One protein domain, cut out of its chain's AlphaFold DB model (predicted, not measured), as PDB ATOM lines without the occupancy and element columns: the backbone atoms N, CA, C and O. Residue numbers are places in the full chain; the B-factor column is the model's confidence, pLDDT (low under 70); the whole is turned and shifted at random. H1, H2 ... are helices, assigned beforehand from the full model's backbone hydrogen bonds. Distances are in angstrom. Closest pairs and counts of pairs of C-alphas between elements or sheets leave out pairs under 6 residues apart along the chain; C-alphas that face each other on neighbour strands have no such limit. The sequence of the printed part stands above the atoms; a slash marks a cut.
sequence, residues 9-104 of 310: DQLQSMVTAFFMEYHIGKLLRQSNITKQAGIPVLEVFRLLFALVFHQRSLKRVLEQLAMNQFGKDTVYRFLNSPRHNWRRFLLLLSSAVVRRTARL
ATOM      1  N   ASP A   9     174.223 361.186 254.876       67.25
ATOM      2  CA  ASP A   9     174.976 361.706 253.736       67.25
ATOM      3  C   ASP A   9     175.565 363.098 254.004       67.25
ATOM      4  O   ASP A   9     176.669 363.404 253.547       67.25
ATOM      5  N   GLN A  10     174.893 363.929 254.811       75.25
ATOM      6  CA  GLN A  10     175.379 365.267 255.147       75.25
ATOM      7  C   GLN A  10     176.633 365.201 256.024       75.25
ATOM      8  O   GLN A  10     177.628 365.865 255.735       75.25
ATOM      9  N   LEU A  11     176.623 364.358 257.063       74.31
ATOM     10  CA  LEU A  11     177.790 364.168 257.924       74.31
ATOM     11  C   LEU A  11     178.975 363.612 257.127       74.31
ATOM     12  O   LEU A  11     180.094 364.104 257.256       74.31
ATOM     13  N   GLN A  12     178.737 362.620 256.266       75.38
ATOM     14  CA  GLN A  12     179.791 362.074 255.410       75.38
ATOM     15  C   GLN A  12     180.351 363.126 254.448       75.38
ATOM     16  O   GLN A  12     181.567 363.172 254.239       75.38
ATOM     17  N   SER A  13     179.503 363.998 253.908       78.00
ATOM     18  CA  SER A  13     179.928 365.125 253.077       78.00
ATOM     19  C   SER A  13     180.810 366.109 253.857       78.00
ATOM     20  O   SER A  13     181.924 366.402 253.427       78.00
ATOM     21  N   MET A  14     180.397 366.518 255.062       83.19
ATOM     22  CA  MET A  14     181.174 367.428 255.920       83.19
ATOM     23  C   MET A  14     182.525 366.835 256.335       83.19
ATOM     24  O   MET A  14     183.549 367.511 256.255       83.19
ATOM     25  N   VAL A  15     182.550 365.558 256.727       81.62
ATOM     26  CA  VAL A  15     183.796 364.851 257.056       81.62
ATOM     27  C   VAL A  15     184.710 364.778 255.830       81.62
ATOM     28  O   VAL A  15     185.912 365.002 255.954       81.62
ATOM     29  N   THR A  16     184.165 364.519 254.636       85.50
ATOM     30  CA  THR A  16     184.958 364.527 253.392       85.50
ATOM     31  C   THR A  16     185.563 365.899 253.132       85.50
ATOM     32  O   THR A  16     186.765 365.989 252.892       85.50
ATOM     33  N   ALA A  17     184.746 366.952 253.206       87.06
ATOM     34  CA  ALA A  17     185.176 368.323 252.971       87.06
ATOM     35  C   ALA A  17     186.299 368.716 253.938       87.06
ATOM     36  O   ALA A  17     187.352 369.166 253.494       87.06
ATOM     37  N   PHE A  18     186.136 368.419 255.231       89.06
ATOM     38  CA  PHE A  18     187.171 368.638 256.241       89.06
ATOM     39  C   PHE A  18     188.462 367.870 255.918       89.06
ATOM     40  O   PHE A  18     189.560 368.422 255.985       89.06
ATOM     41  N   PHE A  19     188.354 366.597 255.527       90.81
ATOM     42  CA  PHE A  19     189.522 365.770 255.214       90.81
ATOM     43  C   PHE A  19     190.315 366.299 254.018       90.81
ATOM     44  O   PHE A  19     191.548 366.212 254.013       90.81
ATOM     45  N   MET A  20     189.609 366.827 253.018       91.31
ATOM     46  CA  MET A  20     190.208 367.438 251.837       91.31
ATOM     47  C   MET A  20     190.820 368.802 252.162       91.31
ATOM     48  O   MET A  20     191.982 369.016 251.823       91.31
ATOM     49  N   GLU A  21     190.086 369.673 252.859       91.25
ATOM     50  CA  GLU A  21     190.528 371.029 253.211       91.25
ATOM     51  C   GLU A  21     191.790 371.017 254.083       91.25
ATOM     52  O   GLU A  21     192.741 371.745 253.808       91.25
ATOM     53  N   TYR A  22     191.848 370.138 255.087       90.12
ATOM     54  CA  TYR A  22     192.997 370.037 255.995       90.12
ATOM     55  C   TYR A  22     194.039 368.999 255.566       90.12
ATOM     56  O   TYR A  22     194.977 368.714 256.312       90.12
ATOM     57  N   HIS A  23     193.898 368.421 254.369       93.88
ATOM     58  CA  HIS A  23     194.812 367.417 253.821       93.88
ATOM     59  C   HIS A  23     195.152 366.290 254.813       93.88
ATOM     60  O   HIS A  23     196.315 365.903 254.965       93.88
ATOM     61  N   ILE A  24     194.141 365.726 255.479       93.81
ATOM     62  CA  ILE A  24     194.315 364.788 256.603       93.81
ATOM     63  C   ILE A  24     195.217 363.600 256.242       93.81
ATOM     64  O   ILE A  24     196.092 363.221 257.015       93.81
ATOM     65  N   GLY A  25     195.098 363.058 255.026       94.12
ATOM     66  CA  GLY A  25     195.963 361.968 254.561       94.12
ATOM     67  C   GLY A  25     197.453 362.327 254.450       94.12
ATOM     68  O   GLY A  25     198.304 361.439 254.528       94.12
ATOM     69  N   LYS A  26     197.796 363.607 254.261       95.56
ATOM     70  CA  LYS A  26     199.181 364.102 254.304       95.56
ATOM     71  C   LYS A  26     199.660 364.205 255.750       95.56
ATOM     72  O   LYS A  26     200.754 363.733 256.042       95.56
ATOM     73  N   LEU A  27     198.829 364.747 256.640       93.00
ATOM     74  CA  LEU A  27     199.161 364.887 258.061       93.00
ATOM     75  C   LEU A  27     199.377 363.524 258.728       93.00
ATOM     76  O   LEU A  27     200.354 363.339 259.443       93.00
ATOM     77  N   LEU A  28     198.527 362.538 258.423       92.81
ATOM     78  CA  LEU A  28     198.688 361.160 258.900       92.81
ATOM     79  C   LEU A  28     200.051 360.584 258.478       92.81
ATOM     80  O   LEU A  28     200.796 360.079 259.316       92.81
ATOM     81  N   ARG A  29     200.435 360.750 257.204       93.12
ATOM     82  CA  ARG A  29     201.748 360.311 256.699       93.12
ATOM     83  C   ARG A  29     202.916 361.017 257.391       93.12
ATOM     84  O   ARG A  29     203.868 360.353 257.784       93.12
ATOM     85  N   GLN A  30     202.827 362.333 257.586       92.25
ATOM     86  CA  GLN A  30     203.848 363.126 258.287       92.25
ATOM     87  C   GLN A  30     203.996 362.754 259.769       92.25
ATOM     88  O   GLN A  30     205.009 363.097 260.380       92.25
ATOM     89  N   SER A  31     203.012 362.050 260.326       91.50
ATOM     90  CA  SER A  31     202.982 361.569 261.708       91.50
ATOM     91  C   SER A  31     203.247 360.069 261.837       91.50
ATOM     92  O   SER A  31     202.906 359.466 262.853       91.50
ATOM     93  N   ASN A  32     203.847 359.458 260.811       90.44
ATOM     94  CA  ASN A  32     204.145 358.024 260.760       90.44
ATOM     95  C   ASN A  32     202.897 357.120 260.869       90.44
ATOM     96  O   ASN A  32     202.981 355.944 261.221       90.44
ATOM     97  N   ILE A  33     201.720 357.661 260.545       92.00
ATOM     98  CA  ILE A  33     200.454 356.931 260.471       92.00
ATOM     99  C   ILE A  33     200.241 356.552 259.007       92.00
ATOM    100  O   ILE A  33     199.561 357.231 258.233       92.00
ATOM    101  N   THR A  34     200.920 355.487 258.603       88.88
ATOM    102  CA  THR A  34     200.996 355.027 257.215       88.88
ATOM    103  C   THR A  34     200.405 353.630 257.070       88.88
ATOM    104  O   THR A  34     200.214 352.892 258.037       88.88
ATOM    105  N   LYS A  35     200.027 353.278 255.837       83.50
ATOM    106  CA  LYS A  35     199.437 351.972 255.542       83.50
ATOM    107  C   LYS A  35     200.476 350.879 255.757       83.50
ATOM    108  O   LYS A  35     201.546 350.934 255.166       83.50
ATOM    109  N   GLN A  36     200.104 349.861 256.530       73.12
ATOM    110  CA  GLN A  36     200.901 348.643 256.669       73.12
ATOM    111  C   GLN A  36     200.500 347.588 255.627       73.12
ATOM    112  O   GLN A  36     201.352 347.109 254.890       73.12
ATOM    113  N   ALA A  37     199.209 347.254 255.511       74.19
ATOM    114  CA  ALA A  37     198.720 346.273 254.538       74.19
ATOM    115  C   ALA A  37     197.213 346.425 254.266       74.19
ATOM    116  O   ALA A  37     196.470 346.894 255.126       74.19
ATOM    117  N   GLY A  38     196.760 345.997 253.080       81.94
ATOM    118  CA  GLY A  38     195.339 345.827 252.739       81.94
ATOM    119  C   GLY A  38     194.541 347.130 252.651       81.94
ATOM    120  O   GLY A  38     194.397 347.693 251.566       81.94
ATOM    121  N   ILE A  39     194.073 347.629 253.794       84.50
ATOM    122  CA  ILE A  39     193.107 348.728 253.915       84.50
ATOM    123  C   ILE A  39     193.811 350.094 253.998       84.50
ATOM    124  O   ILE A  39     194.818 350.225 254.701       84.50
ATOM    125  N   PRO A  40     193.326 351.131 253.293       88.19
ATOM    126  CA  PRO A  40     193.853 352.486 253.415       88.19
ATOM    127  C   PRO A  40     193.659 353.077 254.818       88.19
ATOM    128  O   PRO A  40     192.559 353.096 255.363       88.19
ATOM    129  N   VAL A  41     194.721 353.666 255.374       90.69
ATOM    130  CA  VAL A  41     194.683 354.366 256.674       90.69
ATOM    131  C   VAL A  41     193.611 355.452 256.722       90.69
ATOM    132  O   VAL A  41     192.949 355.623 257.741       90.69
ATOM    133  N   LEU A  42     193.431 356.177 255.615       90.75
ATOM    134  CA  LEU A  42     192.469 357.269 255.543       90.75
ATOM    135  C   LEU A  42     191.028 356.778 255.737       90.75
ATOM    136  O   LEU A  42     190.239 357.488 256.351       90.75
ATOM    137  N   GLU A  43     190.698 355.570 255.272       86.88
ATOM    138  CA  GLU A  43     189.370 354.969 255.451       86.88
ATOM    139  C   GLU A  43     189.128 354.587 256.913       86.88
ATOM    140  O   GLU A  43     188.092 354.934 257.482       86.88
ATOM    141  N   VAL A  44     190.120 353.959 257.555       87.81
ATOM    142  CA  VAL A  44     190.055 353.611 258.984       87.81
ATOM    143  C   VAL A  44     189.914 354.865 259.842       87.81
ATOM    144  O   VAL A  44     189.059 354.930 260.727       87.81
ATOM    145  N   PHE A  45     190.717 355.890 259.551       89.81
ATOM    146  CA  PHE A  45     190.680 357.147 260.284       89.81
ATOM    147  C   PHE A  45     189.367 357.905 260.060       89.81
ATOM    148  O   PHE A  45     188.792 358.427 261.011       89.81
ATOM    149  N   ARG A  46     188.839 357.917 258.832       86.56
ATOM    150  CA  ARG A  46     187.548 358.538 258.510       86.56
ATOM    151  C   ARG A  46     186.390 357.876 259.255       86.56
ATOM    152  O   ARG A  46     185.538 358.588 259.782       86.56
ATOM    153  N   LEU A  47     186.374 356.543 259.334       83.56
ATOM    154  CA  LEU A  47     185.382 355.809 260.122       83.56
ATOM    155  C   LEU A  47     185.438 356.223 261.597       83.56
ATOM    156  O   LEU A  47     184.407 356.544 262.184       83.56
ATOM    157  N   LEU A  48     186.635 356.228 262.188       85.19
ATOM    158  CA  LEU A  48     186.842 356.603 263.589       85.19
ATOM    159  C   LEU A  48     186.453 358.056 263.863       85.19
ATOM    160  O   LEU A  48     185.816 358.335 264.874       85.19
ATOM    161  N   PHE A  49     186.783 358.967 262.951       85.94
ATOM    162  CA  PHE A  49     186.411 360.372 263.055       85.94
ATOM    163  C   PHE A  49     184.887 360.546 263.010       85.94
ATOM    164  O   PHE A  49     184.311 361.184 263.887       85.94
ATOM    165  N   ALA A  50     184.209 359.908 262.049       77.12
ATOM    166  CA  ALA A  50     182.749 359.937 261.950       77.12
ATOM    167  C   ALA A  50     182.062 359.282 263.164       77.12
ATOM    168  O   ALA A  50     180.988 359.718 263.581       77.12
ATOM    169  N   LEU A  51     182.678 358.254 263.760       77.44
ATOM    170  CA  LEU A  51     182.144 357.541 264.923       77.44
ATOM    171  C   LEU A  51     181.891 358.473 266.116       77.44
ATOM    172  O   LEU A  51     180.886 358.297 266.806       77.44
ATOM    173  N   VAL A  52     182.756 359.475 266.320       77.44
ATOM    174  CA  VAL A  52     182.615 360.485 267.384       77.44
ATOM    175  C   VAL A  52     181.287 361.240 267.256       77.44
ATOM    176  O   VAL A  52     180.623 361.496 268.256       77.44
ATOM    177  N   PHE A  53     180.847 361.519 266.026       75.69
ATOM    178  CA  PHE A  53     179.603 362.247 265.751       75.69
ATOM    179  C   PHE A  53     178.368 361.344 265.728       75.69
ATOM    180  O   PHE A  53     177.265 361.790 266.030       75.69
ATOM    181  N   HIS A  54     178.531 360.061 265.399       64.12
ATOM    182  CA  HIS A  54     177.414 359.121 265.320       64.12
ATOM    183  C   HIS A  54     176.852 358.694 266.683       64.12
ATOM    184  O   HIS A  54     175.770 358.108 266.710       64.12
ATOM    185  N   GLN A  55     177.567 358.930 267.793       69.06
ATOM    186  CA  GLN A  55     177.190 358.492 269.151       69.06
ATOM    187  C   GLN A  55     176.811 356.995 269.239       69.06
ATOM    188  O   GLN A  55     176.052 356.557 270.104       69.06
ATOM    189  N   ARG A  56     177.332 356.177 268.318       68.88
ATOM    190  CA  ARG A  56     177.103 354.728 268.241       68.88
ATOM    191  C   ARG A  56     178.383 353.995 268.611       68.88
ATOM    192  O   ARG A  56     179.482 354.515 268.465       68.88
ATOM    193  N   SER A  57     178.249 352.754 269.070       76.94
ATOM    194  CA  SER A  57     179.421 351.909 269.294       76.94
ATOM    195  C   SER A  57     180.049 351.494 267.962       76.94
ATOM    196  O   SER A  57     179.340 351.248 266.984       76.94
ATOM    197  N   LEU A  58     181.378 351.333 267.946       78.12
ATOM    198  CA  LEU A  58     182.120 350.830 266.783       78.12
ATOM    199  C   LEU A  58     181.508 349.527 266.245       78.12
ATOM    200  O   LEU A  58     181.342 349.369 265.042       78.12
ATOM    201  N   LYS A  59     181.121 348.614 267.150       78.19
ATOM    202  CA  LYS A  59     180.453 347.353 266.805       78.19
ATOM    203  C   LYS A  59     179.196 347.593 265.966       78.19
ATOM    204  O   LYS A  59     179.084 347.010 264.898       78.19
ATOM    205  N   ARG A  60     178.303 348.472 266.426       77.31
ATOM    206  CA  ARG A  60     177.034 348.757 265.748       77.31
ATOM    207  C   ARG A  60     177.246 349.415 264.385       77.31
ATOM    208  O   ARG A  60     176.514 349.111 263.453       77.31
ATOM    209  N   VAL A  61     178.236 350.300 264.267       75.25
ATOM    210  CA  VAL A  61     178.568 350.952 262.990       75.25
ATOM    211  C   VAL A  61     179.142 349.945 261.991       75.25
ATOM    212  O   VAL A  61     178.713 349.925 260.842       75.25
ATOM    213  N   LEU A  62     180.040 349.060 262.431       76.50
ATOM    214  CA  LEU A  62     180.610 348.012 261.578       76.50
ATOM    215  C   LEU A  62     179.593 346.934 261.173       76.50
ATOM    216  O   LEU A  62     179.717 346.370 260.097       76.50
ATOM    217  N   GLU A  63     178.589 346.644 262.003       76.81
ATOM    218  CA  GLU A  63     177.500 345.716 261.654       76.81
ATOM    219  C   GLU A  63     176.527 346.313 260.623       76.81
ATOM    220  O   GLU A  63     175.942 345.577 259.834       76.81
ATOM    221  N   GLN A  64     176.360 347.641 260.614       72.12
ATOM    222  CA  GLN A  64     175.519 348.360 259.649       72.12
ATOM    223  C   GLN A  64     176.226 348.611 258.312       72.12
ATOM    224  O   GLN A  64     175.586 348.592 257.263       72.12
ATOM    225  N   LEU A  65     177.542 348.836 258.341       65.81
ATOM    226  CA  LEU A  65     178.396 348.860 257.157       65.81
ATOM    227  C   LEU A  65     178.594 347.418 256.680       65.81
ATOM    228  O   LEU A  65     179.571 346.776 257.045       65.81
ATOM    229  N   ALA A  66     177.640 346.889 255.914       51.69
ATOM    230  CA  ALA A  66     177.659 345.528 255.385       51.69
ATOM    231  C   ALA A  66     179.062 345.097 254.887       51.69
ATOM    232  O   ALA A  66     179.525 345.546 253.844       51.69
ATOM    233  N   MET A  67     179.731 344.261 255.691       48.22
ATOM    234  CA  MET A  67     180.846 343.321 255.448       48.22
ATOM    235  C   MET A  67     182.060 343.676 254.555       48.22
ATOM    236  O   MET A  67     182.990 342.875 254.523       48.22
ATOM    237  N   ASN A  68     182.159 344.839 253.906       54.41
ATOM    238  CA  ASN A  68     183.068 344.975 252.753       54.41
ATOM    239  C   ASN A  68     184.223 345.984 252.885       54.41
ATOM    240  O   ASN A  68     185.025 346.075 251.960       54.41
ATOM    241  N   GLN A  69     184.357 346.732 253.990       63.88
ATOM    242  CA  GLN A  69     185.506 347.640 254.172       63.88
ATOM    243  C   GLN A  69     186.608 347.025 255.037       63.88
ATOM    244  O   GLN A  69     187.707 346.780 254.543       63.88
ATOM    245  N   PHE A  70     186.343 346.763 256.321       76.31
ATOM    246  CA  PHE A  70     187.285 346.087 257.217       76.31
ATOM    247  C   PHE A  70     186.648 345.696 258.554       76.31
ATOM    248  O   PHE A  70     185.693 346.316 259.017       76.31
ATOM    249  N   GLY A  71     187.208 344.668 259.197       80.88
ATOM    250  CA  GLY A  71     186.769 344.194 260.510       80.88
ATOM    251  C   GLY A  71     187.305 345.022 261.686       80.88
ATOM    252  O   GLY A  71     188.196 345.860 261.542       80.88
ATOM    253  N   LYS A  72     186.793 344.731 262.890       83.69
ATOM    254  CA  LYS A  72     187.229 345.364 264.153       83.69
ATOM    255  C   LYS A  72     188.733 345.255 264.387       83.69
ATOM    256  O   LYS A  72     189.335 346.198 264.890       83.69
ATOM    257  N   ASP A  73     189.339 344.141 263.988       84.56
ATOM    258  CA  ASP A  73     190.769 343.896 264.179       84.56
ATOM    259  C   ASP A  73     191.635 344.926 263.456       84.56
ATOM    260  O   ASP A  73     192.661 345.347 263.985       84.56
ATOM    261  N   THR A  74     191.203 345.402 262.285       85.56
ATOM    262  CA  THR A  74     191.884 346.487 261.569       85.56
ATOM    263  C   THR A  74     191.871 347.770 262.389       85.56
ATOM    264  O   THR A  74     192.902 348.429 262.516       85.56
ATOM    265  N   VAL A  75     190.728 348.105 262.991       83.25
ATOM    266  CA  VAL A  75     190.585 349.301 263.830       83.25
ATOM    267  C   VAL A  75     191.463 349.198 265.073       83.25
ATOM    268  O   VAL A  75     192.157 350.152 265.410       83.25
ATOM    269  N   TYR A  76     191.485 348.039 265.734       82.50
ATOM    270  CA  TYR A  76     192.311 347.848 266.924       82.50
ATOM    271  C   TYR A  76     193.805 347.869 266.611       82.50
ATOM    272  O   TYR A  76     194.553 348.533 267.323       82.50
ATOM    273  N   ARG A  77     194.251 347.223 265.528       83.56
ATOM    274  CA  ARG A  77     195.653 347.315 265.083       83.56
ATOM    275  C   ARG A  77     196.039 348.750 264.739       83.56
ATOM    276  O   ARG A  77     197.148 349.171 265.049       83.56
ATOM    277  N   PHE A  78     195.123 349.501 264.133       86.38
ATOM    278  CA  PHE A  78     195.337 350.905 263.819       86.38
ATOM    279  C   PHE A  78     195.466 351.778 265.078       86.38
ATOM    280  O   PHE A  78     196.404 352.564 265.176       86.38
ATOM    281  N   LEU A  79     194.569 351.634 266.057       82.69
ATOM    282  CA  LEU A  79     194.604 352.427 267.293       82.69
ATOM    283  C   LEU A  79     195.800 352.077 268.188       82.69
ATOM    284  O   LEU A  79     196.397 352.973 268.776       82.69
ATOM    285  N   ASN A  80     196.174 350.798 268.245       82.75
ATOM    286  CA  ASN A  80     197.192 350.286 269.167       82.75
ATOM    287  C   ASN A  80     198.606 350.229 268.563       82.75
ATOM    288  O   ASN A  80     199.499 349.623 269.147       82.75
ATOM    289  N   SER A  81     198.821 350.802 267.377       82.62
ATOM    290  CA  SER A  81     200.140 350.810 266.742       82.62
ATOM    291  C   SER A  81     201.083 351.773 267.476       82.62
ATOM    292  O   SER A  81     200.852 352.984 267.439       82.62
ATOM    293  N   PRO A  82     202.196 351.292 268.067       80.62
ATOM    294  CA  PRO A  82     203.152 352.151 268.775       80.62
ATOM    295  C   PRO A  82     203.939 353.065 267.826       80.62
ATOM    296  O   PRO A  82     204.601 354.002 268.255       80.62
ATOM    297  N   ARG A  83     203.876 352.803 266.515       81.94
ATOM    298  CA  ARG A  83     204.539 353.613 265.488       81.94
ATOM    299  C   ARG A  83     203.765 354.891 265.160       81.94
ATOM    300  O   ARG A  83     204.334 355.790 264.546       81.94
ATOM    301  N   HIS A  84     202.486 354.973 265.529       84.88
ATOM    302  CA  HIS A  84     201.641 356.124 265.226       84.88
ATOM    303  C   HIS A  84     201.940 357.285 266.173       84.88
ATOM    304  O   HIS A  84     201.669 357.213 267.370       84.88
ATOM    305  N   ASN A  85     202.448 358.394 265.632       86.25
ATOM    306  CA  ASN A  85     202.722 359.588 266.422       86.25
ATOM    307  C   ASN A  85     201.474 360.483 266.496       86.25
ATOM    308  O   ASN A  85     201.344 361.487 265.788       86.25
ATOM    309  N   TRP A  86     200.537 360.105 267.367       83.75
ATOM    310  CA  TRP A  86     199.282 360.833 267.575       83.75
ATOM    311  C   TRP A  86     199.496 362.280 268.031       83.75
ATOM    312  O   TRP A  86     198.791 363.174 267.562       83.75
ATOM    313  N   ARG A  87     200.515 362.536 268.864       83.88
ATOM    314  CA  ARG A  87     200.872 363.890 269.317       83.88
ATOM    315  C   ARG A  87     201.274 364.781 268.144       83.88
ATOM    316  O   ARG A  87     200.744 365.878 267.994       83.88
ATOM    317  N   ARG A  88     202.158 364.297 267.267       85.19
ATOM    318  CA  ARG A  88     202.574 365.023 266.058       85.19
ATOM    319  C   ARG A  88     201.398 365.266 265.118       85.19
ATOM    320  O   ARG A  88     201.285 366.357 264.573       85.19
ATOM    321  N   PHE A  89     200.508 364.286 264.951       89.12
ATOM    322  CA  PHE A  89     199.298 364.461 264.142       89.12
ATOM    323  C   PHE A  89     198.414 365.587 264.680       89.12
ATOM    324  O   PHE A  89     198.039 366.468 263.908       89.12
ATOM    325  N   LEU A  90     198.136 365.592 265.988       87.44
ATOM    326  CA  LEU A  90     197.337 366.638 266.624       87.44
ATOM    327  C   LEU A  90     197.992 368.014 266.479       87.44
ATOM    328  O   LEU A  90     197.322 368.947 266.058       87.44
ATOM    329  N   LEU A  91     199.299 368.134 266.720       85.38
ATOM    330  CA  LEU A  91     200.022 369.402 266.560       85.38
ATOM    331  C   LEU A  91     199.958 369.935 265.122       85.38
ATOM    332  O   LEU A  91     199.678 371.116 264.906       85.38
ATOM    333  N   LEU A  92     200.179 369.069 264.128       86.81
ATOM    334  CA  LEU A  92     200.109 369.457 262.719       86.81
ATOM    335  C   LEU A  92     198.692 369.876 262.309       86.81
ATOM    336  O   LEU A  92     198.536 370.865 261.589       86.81
ATOM    337  N   LEU A  93     197.670 369.146 262.768       90.56
ATOM    338  CA  LEU A  93     196.273 369.477 262.502       90.56
ATOM    339  C   LEU A  93     195.883 370.798 263.170       90.56
ATOM    340  O   LEU A  93     195.357 371.674 262.490       90.56
ATOM    341  N   SER A  94     196.200 370.983 264.453       86.19
ATOM    342  CA  SER A  94     195.937 372.228 265.179       86.19
ATOM    343  C   SER A  94     196.615 373.418 264.506       86.19
ATOM    344  O   SER A  94     195.967 374.429 264.263       86.19
ATOM    345  N   SER A  95     197.879 373.285 264.093       86.81
ATOM    346  CA  SER A  95     198.580 374.327 263.330       86.81
ATOM    347  C   SER A  95     197.901 374.635 261.988       86.81
ATOM    348  O   SER A  95     197.850 375.790 261.561       86.81
ATOM    349  N   ALA A  96     197.382 373.624 261.286       87.31
ATOM    350  CA  ALA A  96     196.636 373.833 260.046       87.31
ATOM    351  C   ALA A  96     195.304 374.565 260.294       87.31
ATOM    352  O   ALA A  96     194.987 375.501 259.561       87.31
ATOM    353  N   VAL A  97     194.572 374.187 261.346       86.62
ATOM    354  CA  VAL A  97     193.319 374.836 261.765       86.62
ATOM    355  C   VAL A  97     193.564 376.284 262.172       86.62
ATOM    356  O   VAL A  97     192.926 377.172 261.619       86.62
ATOM    357  N   VAL A  98     194.532 376.552 263.050       85.06
ATOM    358  CA  VAL A  98     194.866 377.914 263.496       85.06
ATOM    359  C   VAL A  98     195.243 378.802 262.311       85.06
ATOM    360  O   VAL A  98     194.657 379.867 262.141       85.06
ATOM    361  N   ARG A  99     196.136 378.343 261.421       84.62
ATOM    362  CA  ARG A  99     196.521 379.108 260.218       84.62
ATOM    363  C   ARG A  99     195.346 379.396 259.291       84.62
ATOM    364  O   ARG A  99     195.335 380.428 258.625       84.62
ATOM    365  N   ARG A 100     194.386 378.476 259.195       84.06
ATOM    366  CA  ARG A 100     193.184 378.672 258.384       84.06
ATOM    367  C   ARG A 100     192.266 379.700 259.029       84.06
ATOM    368  O   ARG A 100     191.850 380.626 258.341       84.06
ATOM    369  N   THR A 101     191.993 379.553 260.320       82.06
ATOM    370  CA  THR A 101     191.110 380.443 261.078       82.06
ATOM    371  C   THR A 101     191.662 381.863 261.146       82.06
ATOM    372  O   THR A 101     190.900 382.794 260.923       82.06
ATOM    373  N   ALA A 102     192.976 382.034 261.330       80.94
ATOM    374  CA  ALA A 102     193.624 383.347 261.361       80.94
ATOM    375  C   ALA A 102     193.403 384.155 260.067       80.94
ATOM    376  O   ALA A 102     193.254 385.367 260.104       80.94
ATOM    377  N   ARG A 103     193.303 383.486 258.906       81.44
ATOM    378  CA  ARG A 103     192.995 384.140 257.616       81.44
ATOM    379  C   ARG A 103     191.530 384.552 257.468       81.44
ATOM    380  O   ARG A 103     191.191 385.235 256.508       81.44
ATOM    381  N   LEU A 104     190.656 384.053 258.337       82.56
ATOM    382  CA  LEU A 104     189.222 384.342 258.334       82.56
ATOM    383  C   LEU A 104     188.850 385.397 259.387       82.56
ATOM    384  O   LEU A 104     187.675 385.730 259.524       82.56
TER     385      LEU A 104
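What this domain is: This is residues 9 to 104 of the 310 residues of an uncharacterized protein of Alicyclobacillus acidocaldarius subsp. acidocaldarius (strain ATCC 27009 / DSM 446 / BCRC 14685 / JCM 5260 / KCTC 1825 / NBRC 15652 / NCIMB 11725 / NRRL B-14509 / 104-IA) (UniProt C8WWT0). Helix H3 runs through the core, with H1 packed across one side of it and the helical hairpin of H4 and H5 on the other side. H2 sits by the first end of H3, and H6, the longest helix, crosses H2 near its own beginning and from there reaches away from H3 to one end of the long axis; residues 65 to 69, in the link from H4 to H5, lie toward the other end. You are reading 96 printed residues with six named helices in the order H1 to H6 and no named strand, an all helix class. The whole is compact, with a radius of gyration of the C-alphas of 14.1 A and spans of 42 by 33 by 20 A.

Where its parts are: Find C-alpha 9 at (174.976, 361.706, 253.736); from there H1 runs through residues 9 to 21, 18.1 A long. H2 follows at residues 24 to 30. Look next for C-alpha 41 at (194.683, 354.366, 256.674), where H3, residues 41 to 54, begins its 19.9 A. Then come two short helices, H4 at residues 58 to 64 and H5 at residues 72 to 79. H6, residues 86 to 102, is 24.0 A long and ends with C-alpha 102 at (193.624, 383.347, 261.361).

How they stand to each other: Begin at H3, the hub, which touches three helices. With residues 46 to 50 alone it touches H1, the closest C-alphas being those of Val 15 and Ala 50, 7.0 A apart, at a steep tilt of 49 degrees, opposite ways. With residues 41 to 44 alone it touches H5, about perpendicular at 81 degrees; the closest C-alphas, of Val 44 and Val 75, are 6.5 A apart. H2 and H3 only just touch, with 3 pairs of C-alphas within 8 A, the closest being Gly 25 and Leu 42 at 5.9 A. H4 and H5, a helical hairpin, only just touch too, with 3 such pairs, the closest being Lys 59 and Lys 72 at 7.5 A. Move on to H6, which with residues 89 to 93 alone touches H2 at a steep tilt of 52 degrees, opposite ways; the closest C-alphas, of Leu 27 and Phe 89, are 6.1 A apart. H6 is apart from H1, H3, H4 and H5. In H1, H2, H4, H5 and H6 every O i to N i+4 pair is within hydrogen-bond range; in H3, 8 of 10 are.

The domain as a whole: The two C-alphas farthest apart are those of Met 67 and Arg 103, 42.6 A. The printed part has no cut and no long link; those from H1 to H2 and from H3 to H4 are tight. The mean pLDDT of the printed part is 82.3, and you will find values under 70 at residue 9, residues 54 to 56 and residues 65 to 69.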